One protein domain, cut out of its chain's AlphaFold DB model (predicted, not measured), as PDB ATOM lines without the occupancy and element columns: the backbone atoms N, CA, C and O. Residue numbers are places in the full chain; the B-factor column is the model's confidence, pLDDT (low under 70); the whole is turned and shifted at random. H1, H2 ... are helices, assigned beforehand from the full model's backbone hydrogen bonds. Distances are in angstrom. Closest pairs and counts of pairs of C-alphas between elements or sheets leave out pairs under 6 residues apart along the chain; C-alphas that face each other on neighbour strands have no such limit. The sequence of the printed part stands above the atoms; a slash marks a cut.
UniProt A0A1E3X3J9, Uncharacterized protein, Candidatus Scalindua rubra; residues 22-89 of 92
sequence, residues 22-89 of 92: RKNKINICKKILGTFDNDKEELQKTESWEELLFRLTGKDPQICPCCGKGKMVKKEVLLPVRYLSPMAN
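AT A GLANCE: This is residues 22 to 89 of the 92 residues of an uncharacterized protein of Candidatus Scalindua rubra (UniProt A0A1E3X3J9). With little regular structure, the model is an open arch: the longest helix, H1, is at one end, H2 lies along the span, and residues 75 to 89, which stand free, make a long arm ending in the short helix H3. Between H2 and the arm the chain folds back in a loop near Lys 69. The printed part has 68 residues, with three named helices in the order H1, H2, H3 and no named strand; the class is all helix, with only 25 residues in named elements. It is extended, with a radius of gyration of the C-alphas of 20.3 A, and flat, spanning 47 by 42 by 21 A.

IN THESE COORDINATES: H1, residues 22 to 33, is 16.2 A long and begins at C-alpha 22 (300.873, 274.396, 271.356). H2, residues 49 to 57, is 12.0 A long. H3, residues 86 to 89, is 5.9 A long and ends at C-alpha 89 (329.129, 273.734, 243.859).

HOW THE PARTS SIT: H1 and H2, H2 and H3, and H1 and H3 are apart. In H1 and H2 every O i to N i+4 pair is within hydrogen-bond range; H3 is too short for one.

THE WHOLE: The C-alphas farthest apart, of Gly 34 and Asn 89, are 52.3 A apart. The printed part has no cut. Both links are long, with 15 and 28 residues. Residues 36 to 46 and 84 to 89 have pLDDT under 70.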
ATOM      1  N   ARG A  22     300.408 273.000 271.395       86.00
ATOM      2  CA  ARG A  22     300.873 274.396 271.356       86.00
ATOM      3  C   ARG A  22     299.737 275.375 271.640       86.00
ATOM      4  O   ARG A  22     299.914 276.266 272.460       86.00
ATOM      5  N   LYS A  23     298.572 275.190 271.009       84.38
ATOM      6  CA  LYS A  23     297.404 276.071 271.194       84.38
ATOM      7  C   LYS A  23     296.942 276.107 272.655       84.38
ATOM      8  O   LYS A  23     296.773 277.187 273.211       84.38
ATOM      9  N   ASN A  24     296.825 274.941 273.290       86.69
ATOM     10  CA  ASN A  24     296.401 274.830 274.687       86.69
ATOM     11  C   ASN A  24     297.423 275.464 275.638       86.69
ATOM     12  O   ASN A  24     297.043 276.235 276.512       86.69
ATOM     13  N   LYS A  25     298.722 275.201 275.429       85.81
ATOM     14  CA  LYS A  25     299.801 275.812 276.223       85.81
ATOM     15  C   LYS A  25     299.823 277.335 276.081       85.81
ATOM     16  O   LYS A  25     299.908 278.024 277.086       85.81
ATOM     17  N   ILE A  26     299.691 277.860 274.860       86.50
ATOM     18  CA  ILE A  26     299.627 279.310 274.615       86.50
ATOM     19  C   ILE A  26     298.415 279.927 275.313       86.50
ATOM     20  O   ILE A  26     298.554 280.979 275.925       86.50
ATOM     21  N   ASN A  27     297.250 279.274 275.262       86.06
ATOM     22  CA  ASN A  27     296.054 279.755 275.951       86.06
ATOM     23  C   ASN A  27     296.291 279.831 277.469       86.06
ATOM     24  O   ASN A  27     296.050 280.869 278.066       86.06
ATOM     25  N   ILE A  28     296.867 278.784 278.074       88.62
ATOM     26  CA  ILE A  28     297.260 278.783 279.496       88.62
ATOM     27  C   ILE A  28     298.215 279.943 279.809       88.62
ATOM     28  O   ILE A  28     297.977 280.676 280.765       88.62
ATOM     29  N   CYS A  29     299.251 280.159 278.992       86.19
ATOM     30  CA  CYS A  29     300.171 281.281 279.180       86.19
ATOM     31  C   CYS A  29     299.449 282.631 279.116       86.19
ATOM     32  O   CYS A  29     299.682 283.471 279.976       86.19
ATOM     33  N   LYS A  30     298.542 282.825 278.150       86.00
ATOM     34  CA  LYS A  30     297.706 284.031 278.056       86.00
ATOM     35  C   LYS A  30     296.849 284.226 279.303       86.00
ATOM     36  O   LYS A  30     296.747 285.351 279.776       86.00
ATOM     37  N   LYS A  31     296.314 283.134 279.875       86.75
ATOM     38  CA  LYS A  31     295.565 283.188 281.140       86.75
ATOM     39  C   LYS A  31     296.400 283.721 282.286       86.75
ATOM     40  O   LYS A  31     295.954 284.598 283.012       86.75
ATOM     41  N   ILE A  32     297.605 283.184 282.422       90.56
ATOM     42  CA  ILE A  32     298.544 283.571 283.475       90.56
ATOM     43  C   ILE A  32     298.998 285.022 283.283       90.56
ATOM     44  O   ILE A  32     299.115 285.761 284.251       90.56
ATOM     45  N   LEU A  33     299.234 285.431 282.036       87.50
ATOM     46  CA  LEU A  33     299.687 286.776 281.683       87.50
ATOM     47  C   LEU A  33     298.556 287.818 281.678       87.50
ATOM     48  O   LEU A  33     298.837 288.994 281.477       87.50
ATOM     49  N   GLY A  34     297.293 287.411 281.860       83.00
ATOM     50  CA  GLY A  34     296.133 288.307 281.784       83.00
ATOM     51  C   GLY A  34     295.876 288.883 280.386       83.00
ATOM     52  O   GLY A  34     295.088 289.809 280.244       83.00
ATOM     53  N   THR A  35     296.519 288.346 279.344       73.19
ATOM     54  CA  THR A  35     296.396 288.809 277.954       73.19
ATOM     55  C   THR A  35     295.329 287.996 277.224       73.19
ATOM     56  O   THR A  35     295.621 287.235 276.294       73.19
ATOM     57  N   PHE A  36     294.093 288.083 277.692       63.72
ATOM     58  CA  PHE A  36     292.944 287.717 276.874       63.72
ATOM     59  C   PHE A  36     292.573 288.946 276.041       63.72
ATOM     60  O   PHE A  36     292.803 290.060 276.482       63.72
ATOM     61  N   ASP A  37     292.031 288.748 274.846       62.19
ATOM     62  CA  ASP A  37     291.374 289.816 274.072       62.19
ATOM     63  C   ASP A  37     292.220 290.685 273.133       62.19
ATOM     64  O   ASP A  37     291.931 291.859 272.974       62.19
ATOM     65  N   ASN A  38     293.170 290.104 272.389       58.19
ATOM     66  CA  ASN A  38     293.651 290.747 271.146       58.19
ATOM     67  C   ASN A  38     293.766 289.798 269.937       58.19
ATOM     68  O   ASN A  38     294.240 290.186 268.878       58.19
ATOM     69  N   ASP A  39     293.303 288.545 270.038       56.34
ATOM     70  CA  ASP A  39     293.366 287.602 268.900       56.34
ATOM     71  C   ASP A  39     292.328 287.904 267.802       56.34
ATOM     72  O   ASP A  39     292.294 287.233 266.771       56.34
ATOM     73  N   LYS A  40     291.453 288.880 268.058       54.84
ATOM     74  CA  LYS A  40     290.386 289.329 267.169       54.84
ATOM     75  C   LYS A  40     290.414 290.841 266.983       54.84
ATOM     76  O   LYS A  40     289.361 291.451 266.821       54.84
ATOM     77  N   GLU A  41     291.593 291.450 266.965       56.97
ATOM     78  CA  GLU A  41     291.707 292.591 266.066       56.97
ATOM     79  C   GLU A  41     291.537 292.000 264.666       56.97
ATOM     80  O   GLU A  41     292.458 291.447 264.064       56.97
ATOM     81  N   GLU A  42     290.273 291.984 264.224       55.84
ATOM     82  CA  GLU A  42     289.896 291.889 262.826       55.84
ATOM     83  C   GLU A  42     290.946 292.655 262.047       55.84
ATOM     84  O   GLU A  42     291.304 293.756 262.458       55.84
ATOM     85  N   LEU A  43     291.473 292.041 260.987       57.84
ATOM     86  CA  LEU A  43     292.392 292.657 260.039       57.84
ATOM     87  C   LEU A  43     291.739 293.948 259.523       57.84
ATOM     88  O   LEU A  43     291.085 293.951 258.479       57.84
ATOM     89  N   GLN A  44     291.839 295.022 260.305       56.47
ATOM     90  CA  GLN A  44     291.300 296.326 259.997       56.47
ATOM     91  C   GLN A  44     292.047 296.729 258.744       56.47
ATOM     92  O   GLN A  44     293.273 296.798 258.764       56.47
ATOM     93  N   LYS A  45     291.290 296.834 257.647       61.06
ATOM     94  CA  LYS A  45     291.692 297.311 256.321       61.06
ATOM     95  C   LYS A  45     293.203 297.433 256.145       61.06
ATOM     96  O   LYS A  45     293.776 298.467 256.453       61.06
ATOM     97  N   THR A  46     293.770 296.344 255.627       67.44
ATOM     98  CA  THR A  46     295.030 296.220 254.880       67.44
ATOM     99  C   THR A  46     295.769 297.538 254.642       67.44
ATOM    100  O   THR A  46     295.755 298.061 253.528       67.44
ATOM    101  N   GLU A  47     296.434 298.054 255.678       71.19
ATOM    102  CA  GLU A  47     297.557 298.965 255.481       71.19
ATOM    103  C   GLU A  47     298.545 298.240 254.564       71.19
ATOM    104  O   GLU A  47     298.805 297.037 254.741       71.19
ATOM    105  N   SER A  48     299.078 298.932 253.559       84.69
ATOM    106  CA  SER A  48     300.164 298.341 252.784       84.69
ATOM    107  C   SER A  48     301.367 298.110 253.699       84.69
ATOM    108  O   SER A  48     301.522 298.776 254.727       84.69
ATOM    109  N   TRP A  49     302.248 297.169 253.350       85.81
ATOM    110  CA  TRP A  49     303.418 296.899 254.191       85.81
ATOM    111  C   TRP A  49     304.284 298.163 254.381       85.81
ATOM    112  O   TRP A  49     304.902 298.297 255.438       85.81
ATOM    113  N   GLU A  50     304.309 299.096 253.412       87.88
ATOM    114  CA  GLU A  50     305.006 300.380 253.567       87.88
ATOM    115  C   GLU A  50     304.409 301.227 254.681       87.88
ATOM    116  O   GLU A  50     305.144 301.737 255.523       87.88
ATOM    117  N   GLU A  51     303.086 301.373 254.677       87.94
ATOM    118  CA  GLU A  51     302.345 302.206 255.624       87.94
ATOM    119  C   GLU A  51     302.490 301.650 257.038       87.94
ATOM    120  O   GLU A  51     302.781 302.391 257.977       87.94
ATOM    121  N   LEU A  52     302.400 300.324 257.173       88.81
ATOM    122  CA  LEU A  52     302.619 299.630 258.436       88.81
ATOM    123  C   LEU A  52     304.051 299.832 258.946       88.81
ATOM    124  O   LEU A  52     304.257 300.114 260.129       88.81
ATOM    125  N   LEU A  53     305.055 299.721 258.072       89.56
ATOM    126  CA  LEU A  53     306.449 299.943 258.456       89.56
ATOM    127  C   LEU A  53     306.681 301.397 258.887       89.56
ATOM    128  O   LEU A  53     307.328 301.638 259.911       89.56
ATOM    129  N   PHE A  54     306.129 302.352 258.137       91.75
ATOM    130  CA  PHE A  54     306.224 303.773 258.445       91.75
ATOM    131  C   PHE A  54     305.555 304.097 259.783       91.75
ATOM    132  O   PHE A  54     306.166 304.752 260.621       91.75
ATOM    133  N   ARG A  55     304.358 303.566 260.048       89.50
ATOM    134  CA  ARG A  55     303.645 303.753 261.320       89.50
ATOM    135  C   ARG A  55     304.415 303.190 262.515       89.50
ATOM    136  O   ARG A  55     304.459 303.826 263.563       89.50
ATOM    137  N   LEU A  56     305.026 302.012 262.370       90.31
ATOM    138  CA  LEU A  56     305.752 301.352 263.463       90.31
ATOM    139  C   LEU A  56     307.134 301.956 263.737       90.31
ATOM    140  O   LEU A  56     307.598 301.918 264.873       90.31
ATOM    141  N   THR A  57     307.820 302.463 262.710       90.00
ATOM    142  CA  THR A  57     309.231 302.879 262.826       90.00
ATOM    143  C   THR A  57     309.475 304.366 262.574       90.00
ATOM    144  O   THR A  57     310.572 304.848 262.856       90.00
ATOM    145  N   GLY A  58     308.498 305.086 262.021       89.75
ATOM    146  CA  GLY A  58     308.627 306.468 261.546       89.75
ATOM    147  C   GLY A  58     309.514 306.625 260.306       89.75
ATOM    148  O   GLY A  58     309.826 307.748 259.915       89.75
ATOM    149  N   LYS A  59     309.975 305.520 259.706       86.62
ATOM    150  CA  LYS A  59     310.911 305.523 258.576       86.62
ATOM    151  C   LYS A  59     310.198 305.095 257.308       86.62
ATOM    152  O   LYS A  59     309.627 304.010 257.262       86.62
ATOM    153  N   ASP A  60     310.250 305.945 256.290       88.44
ATOM    154  CA  ASP A  60     309.642 305.652 254.997       88.44
ATOM    155  C   ASP A  60     310.551 304.677 254.220       88.44
ATOM    156  O   ASP A  60     311.683 305.045 253.879       88.44
ATOM    157  N   PRO A  61     310.103 303.433 253.948       86.56
ATOM    158  CA  PRO A  61     310.897 302.455 253.213       86.56
ATOM    159  C   PRO A  61     311.139 302.850 251.759       86.56
ATOM    160  O   PRO A  61     311.991 302.245 251.113       86.56
ATOM    161  N   GLN A  62     310.410 303.829 251.221       88.94
ATOM    162  CA  GLN A  62     310.621 304.310 249.863       88.94
ATOM    163  C   GLN A  62     311.762 305.325 249.779       88.94
ATOM    164  O   GLN A  62     312.205 305.627 248.677       88.94
ATOM    165  N   ILE A  63     312.293 305.842 250.888       91.69
ATOM    166  CA  ILE A  63     313.410 306.792 250.837       91.69
ATOM    167  C   ILE A  63     314.734 306.037 250.706       91.69
ATOM    168  O   ILE A  63     315.047 305.131 251.477       91.69
ATOM    169  N   CYS A  64     315.550 306.441 249.733       88.88
ATOM    170  CA  CYS A  64     316.888 305.890 249.557       88.88
ATOM    171  C   CYS A  64     317.767 306.194 250.789       88.88
ATOM    172  O   CYS A  64     318.013 307.371 251.075       88.88
ATOM    173  N   PRO A  65     318.322 305.174 251.474       87.00
ATOM    174  CA  PRO A  65     319.147 305.386 252.664       87.00
ATOM    175  C   PRO A  65     320.494 306.056 252.354       87.00
ATOM    176  O   PRO A  65     321.119 306.601 253.256       87.00
ATOM    177  N   CYS A  66     320.946 306.036 251.095       88.94
ATOM    178  CA  CYS A  66     322.226 306.625 250.702       88.94
ATOM    179  C   CYS A  66     322.141 308.140 250.480       88.94
ATOM    180  O   CYS A  66     323.056 308.864 250.855       88.94
ATOM    181  N   CYS A  67     321.070 308.625 249.840       90.12
ATOM    182  CA  CYS A  67     320.948 310.038 249.463       90.12
ATOM    183  C   CYS A  67     319.843 310.799 250.207       90.12
ATOM    184  O   CYS A  67     319.811 312.025 250.133       90.12
ATOM    185  N   GLY A  68     318.910 310.107 250.874       86.06
ATOM    186  CA  GLY A  68     317.820 310.698 251.663       86.06
ATOM    187  C   GLY A  68     316.757 311.469 250.869       86.06
ATOM    188  O   GLY A  68     315.795 311.951 251.454       86.06
ATOM    189  N   LYS A  69     316.923 311.610 249.547       87.81
ATOM    190  CA  LYS A  69     316.049 312.413 248.669       87.81
ATOM    191  C   LYS A  69     315.357 311.587 247.586       87.81
ATOM    192  O   LYS A  69     314.265 311.933 247.148       87.81
ATOM    193  N   GLY A  70     316.010 310.523 247.118       88.81
ATOM    194  CA  GLY A  70     315.482 309.670 246.056       88.81
ATOM    195  C   GLY A  70     314.380 308.744 246.563       88.81
ATOM    196  O   GLY A  70     314.514 308.180 247.651       88.81
ATOM    197  N   LYS A  71     313.331 308.556 245.752       90.44
ATOM    198  CA  LYS A  71     312.298 307.536 245.976       90.44
ATOM    199  C   LYS A  71     312.693 306.222 245.302       90.44
ATOM    200  O   LYS A  71     313.045 306.207 244.123       90.44
ATOM    201  N   MET A  72     312.645 305.129 246.050       90.19
ATOM    202  CA  MET A  72     312.874 303.775 245.569       90.19
ATOM    203  C   MET A  72     311.628 303.267 244.850       90.19
ATOM    204  O   MET A  72     310.503 303.487 245.294       90.19
ATOM    205  N   VAL A  73     311.839 302.569 243.736       89.06
ATOM    206  CA  VAL A  73     310.768 302.011 242.906       89.06
ATOM    207  C   VAL A  73     311.027 300.526 242.715       89.06
ATOM    208  O   VAL A  73     312.176 300.091 242.593       89.06
ATOM    209  N   LYS A  74     309.961 299.731 242.694       86.44
ATOM    210  CA  LYS A  74     310.057 298.287 242.486       86.44
ATOM    211  C   LYS A  74     310.567 297.999 241.071       86.44
ATOM    212  O   LYS A  74     309.869 298.276 240.103       86.44
ATOM    213  N   LYS A  75     311.771 297.428 240.963       91.44
ATOM    214  CA  LYS A  75     312.386 297.069 239.674       91.44
ATOM    215  C   LYS A  75     311.952 295.685 239.185       91.44
ATOM    216  O   LYS A  75     311.543 295.541 238.042       91.44
ATOM    217  N   GLU A  76     312.029 294.678 240.051       92.31
ATOM    218  CA  GLU A  76     311.685 293.292 239.724       92.31
ATOM    219  C   GLU A  76     311.250 292.522 240.977       92.31
ATOM    220  O   GLU A  76     311.524 292.934 242.106       92.31
ATOM    221  N   VAL A  77     310.540 291.410 240.782       89.44
ATOM    222  CA  VAL A  77     310.212 290.470 241.860       89.44
ATOM    223  C   VAL A  77     311.168 289.295 241.765       89.44
ATOM    224  O   VAL A  77     311.154 288.567 240.776       89.44
ATOM    225  N   LEU A  78     311.973 289.095 242.806       87.19
ATOM    226  CA  LEU A  78     312.826 287.918 242.900       87.19
ATOM    227  C   LEU A  78     311.978 286.702 243.277       87.19
ATOM    228  O   LEU A  78     311.244 286.723 244.268       87.19
ATOM    229  N   LEU A  79     312.090 285.636 242.488       87.62
ATOM    230  CA  LEU A  79     311.496 284.349 242.826       87.62
ATOM    231  C   LEU A  79     312.321 283.673 243.933       87.62
ATOM    232  O   LEU A  79     313.545 283.829 243.971       87.62
ATOM    233  N   PRO A  80     311.685 282.905 244.832       82.44
ATOM    234  CA  PRO A  80     312.399 282.186 245.875       82.44
ATOM    235  C   PRO A  80     313.360 281.171 245.249       82.44
ATOM    236  O   PRO A  80     312.943 280.178 244.650       82.44
ATOM    237  N   VAL A  81     314.660 281.406 245.415       81.56
ATOM    238  CA  VAL A  81     315.692 280.440 245.039       81.56
ATOM    239  C   VAL A  81     315.841 279.453 246.191       81.56
ATOM    240  O   VAL A  81     316.004 279.852 247.347       81.56
ATOM    241  N   ARG A  82     315.767 278.149 245.905       74.94
ATOM    242  CA  ARG A  82     316.082 277.135 246.920       74.94
ATOM    243  C   ARG A  82     317.560 277.276 247.259       74.94
ATOM    244  O   ARG A  82     318.393 277.243 246.360       74.94
ATOM    245  N   TYR A  83     317.877 277.427 248.542       71.94
ATOM    246  CA  TYR A  83     319.260 277.394 249.001       71.94
ATOM    247  C   TYR A  83     319.884 276.052 248.600       71.94
ATOM    248  O   TYR A  83     319.527 275.006 249.145       71.94
ATOM    249  N   LEU A  84     320.786 276.083 247.622       67.25
ATOM    250  CA  LEU A  84     321.660 274.963 247.309       67.25
ATOM    251  C   LEU A  84     322.821 275.034 248.300       67.25
ATOM    252  O   LEU A  84     323.484 276.063 248.420       67.25
ATOM    253  N   SER A  85     323.015 273.960 249.066       65.62
ATOM    254  CA  SER A  85     324.126 273.860 250.015       65.62
ATOM    255  C   SER A  85     325.456 274.174 249.308       65.62
ATOM    256  O   SER A  85     325.639 273.703 248.187       65.62
ATOM    257  N   PRO A  86     326.412 274.882 249.940       63.59
ATOM    258  CA  PRO A  86     327.726 275.173 249.362       63.59
ATOM    259  C   PRO A  86     328.473 273.934 248.843       63.59
ATOM    260  O   PRO A  86     329.260 274.046 247.910       63.59
ATOM    261  N   MET A  87     328.190 272.743 249.389       60.19
ATOM    262  CA  MET A  87     328.736 271.465 248.903       60.19
ATOM    263  C   MET A  87     328.235 271.044 247.509       60.19
ATOM    264  O   MET A  87     328.834 270.165 246.903       60.19
ATOM    265  N   ALA A  88     327.163 271.646 246.987       56.47
ATOM    266  CA  ALA A  88     326.644 271.349 245.650       56.47
ATOM    267  C   ALA A  88     327.456 272.017 244.520       56.47
ATOM    268  O   ALA A  88     327.332 271.603 243.375       56.47
ATOM    269  N   ASN A  89     328.310 273.001 244.837       54.28
ATOM    270  CA  ASN A  89     329.129 273.734 243.859       54.28
ATOM    271  C   ASN A  89     330.568 273.190 243.724       54.28
ATOM    272  O   ASN A  89     331.402 273.836 243.103       54.28
TER     273      ASN A  89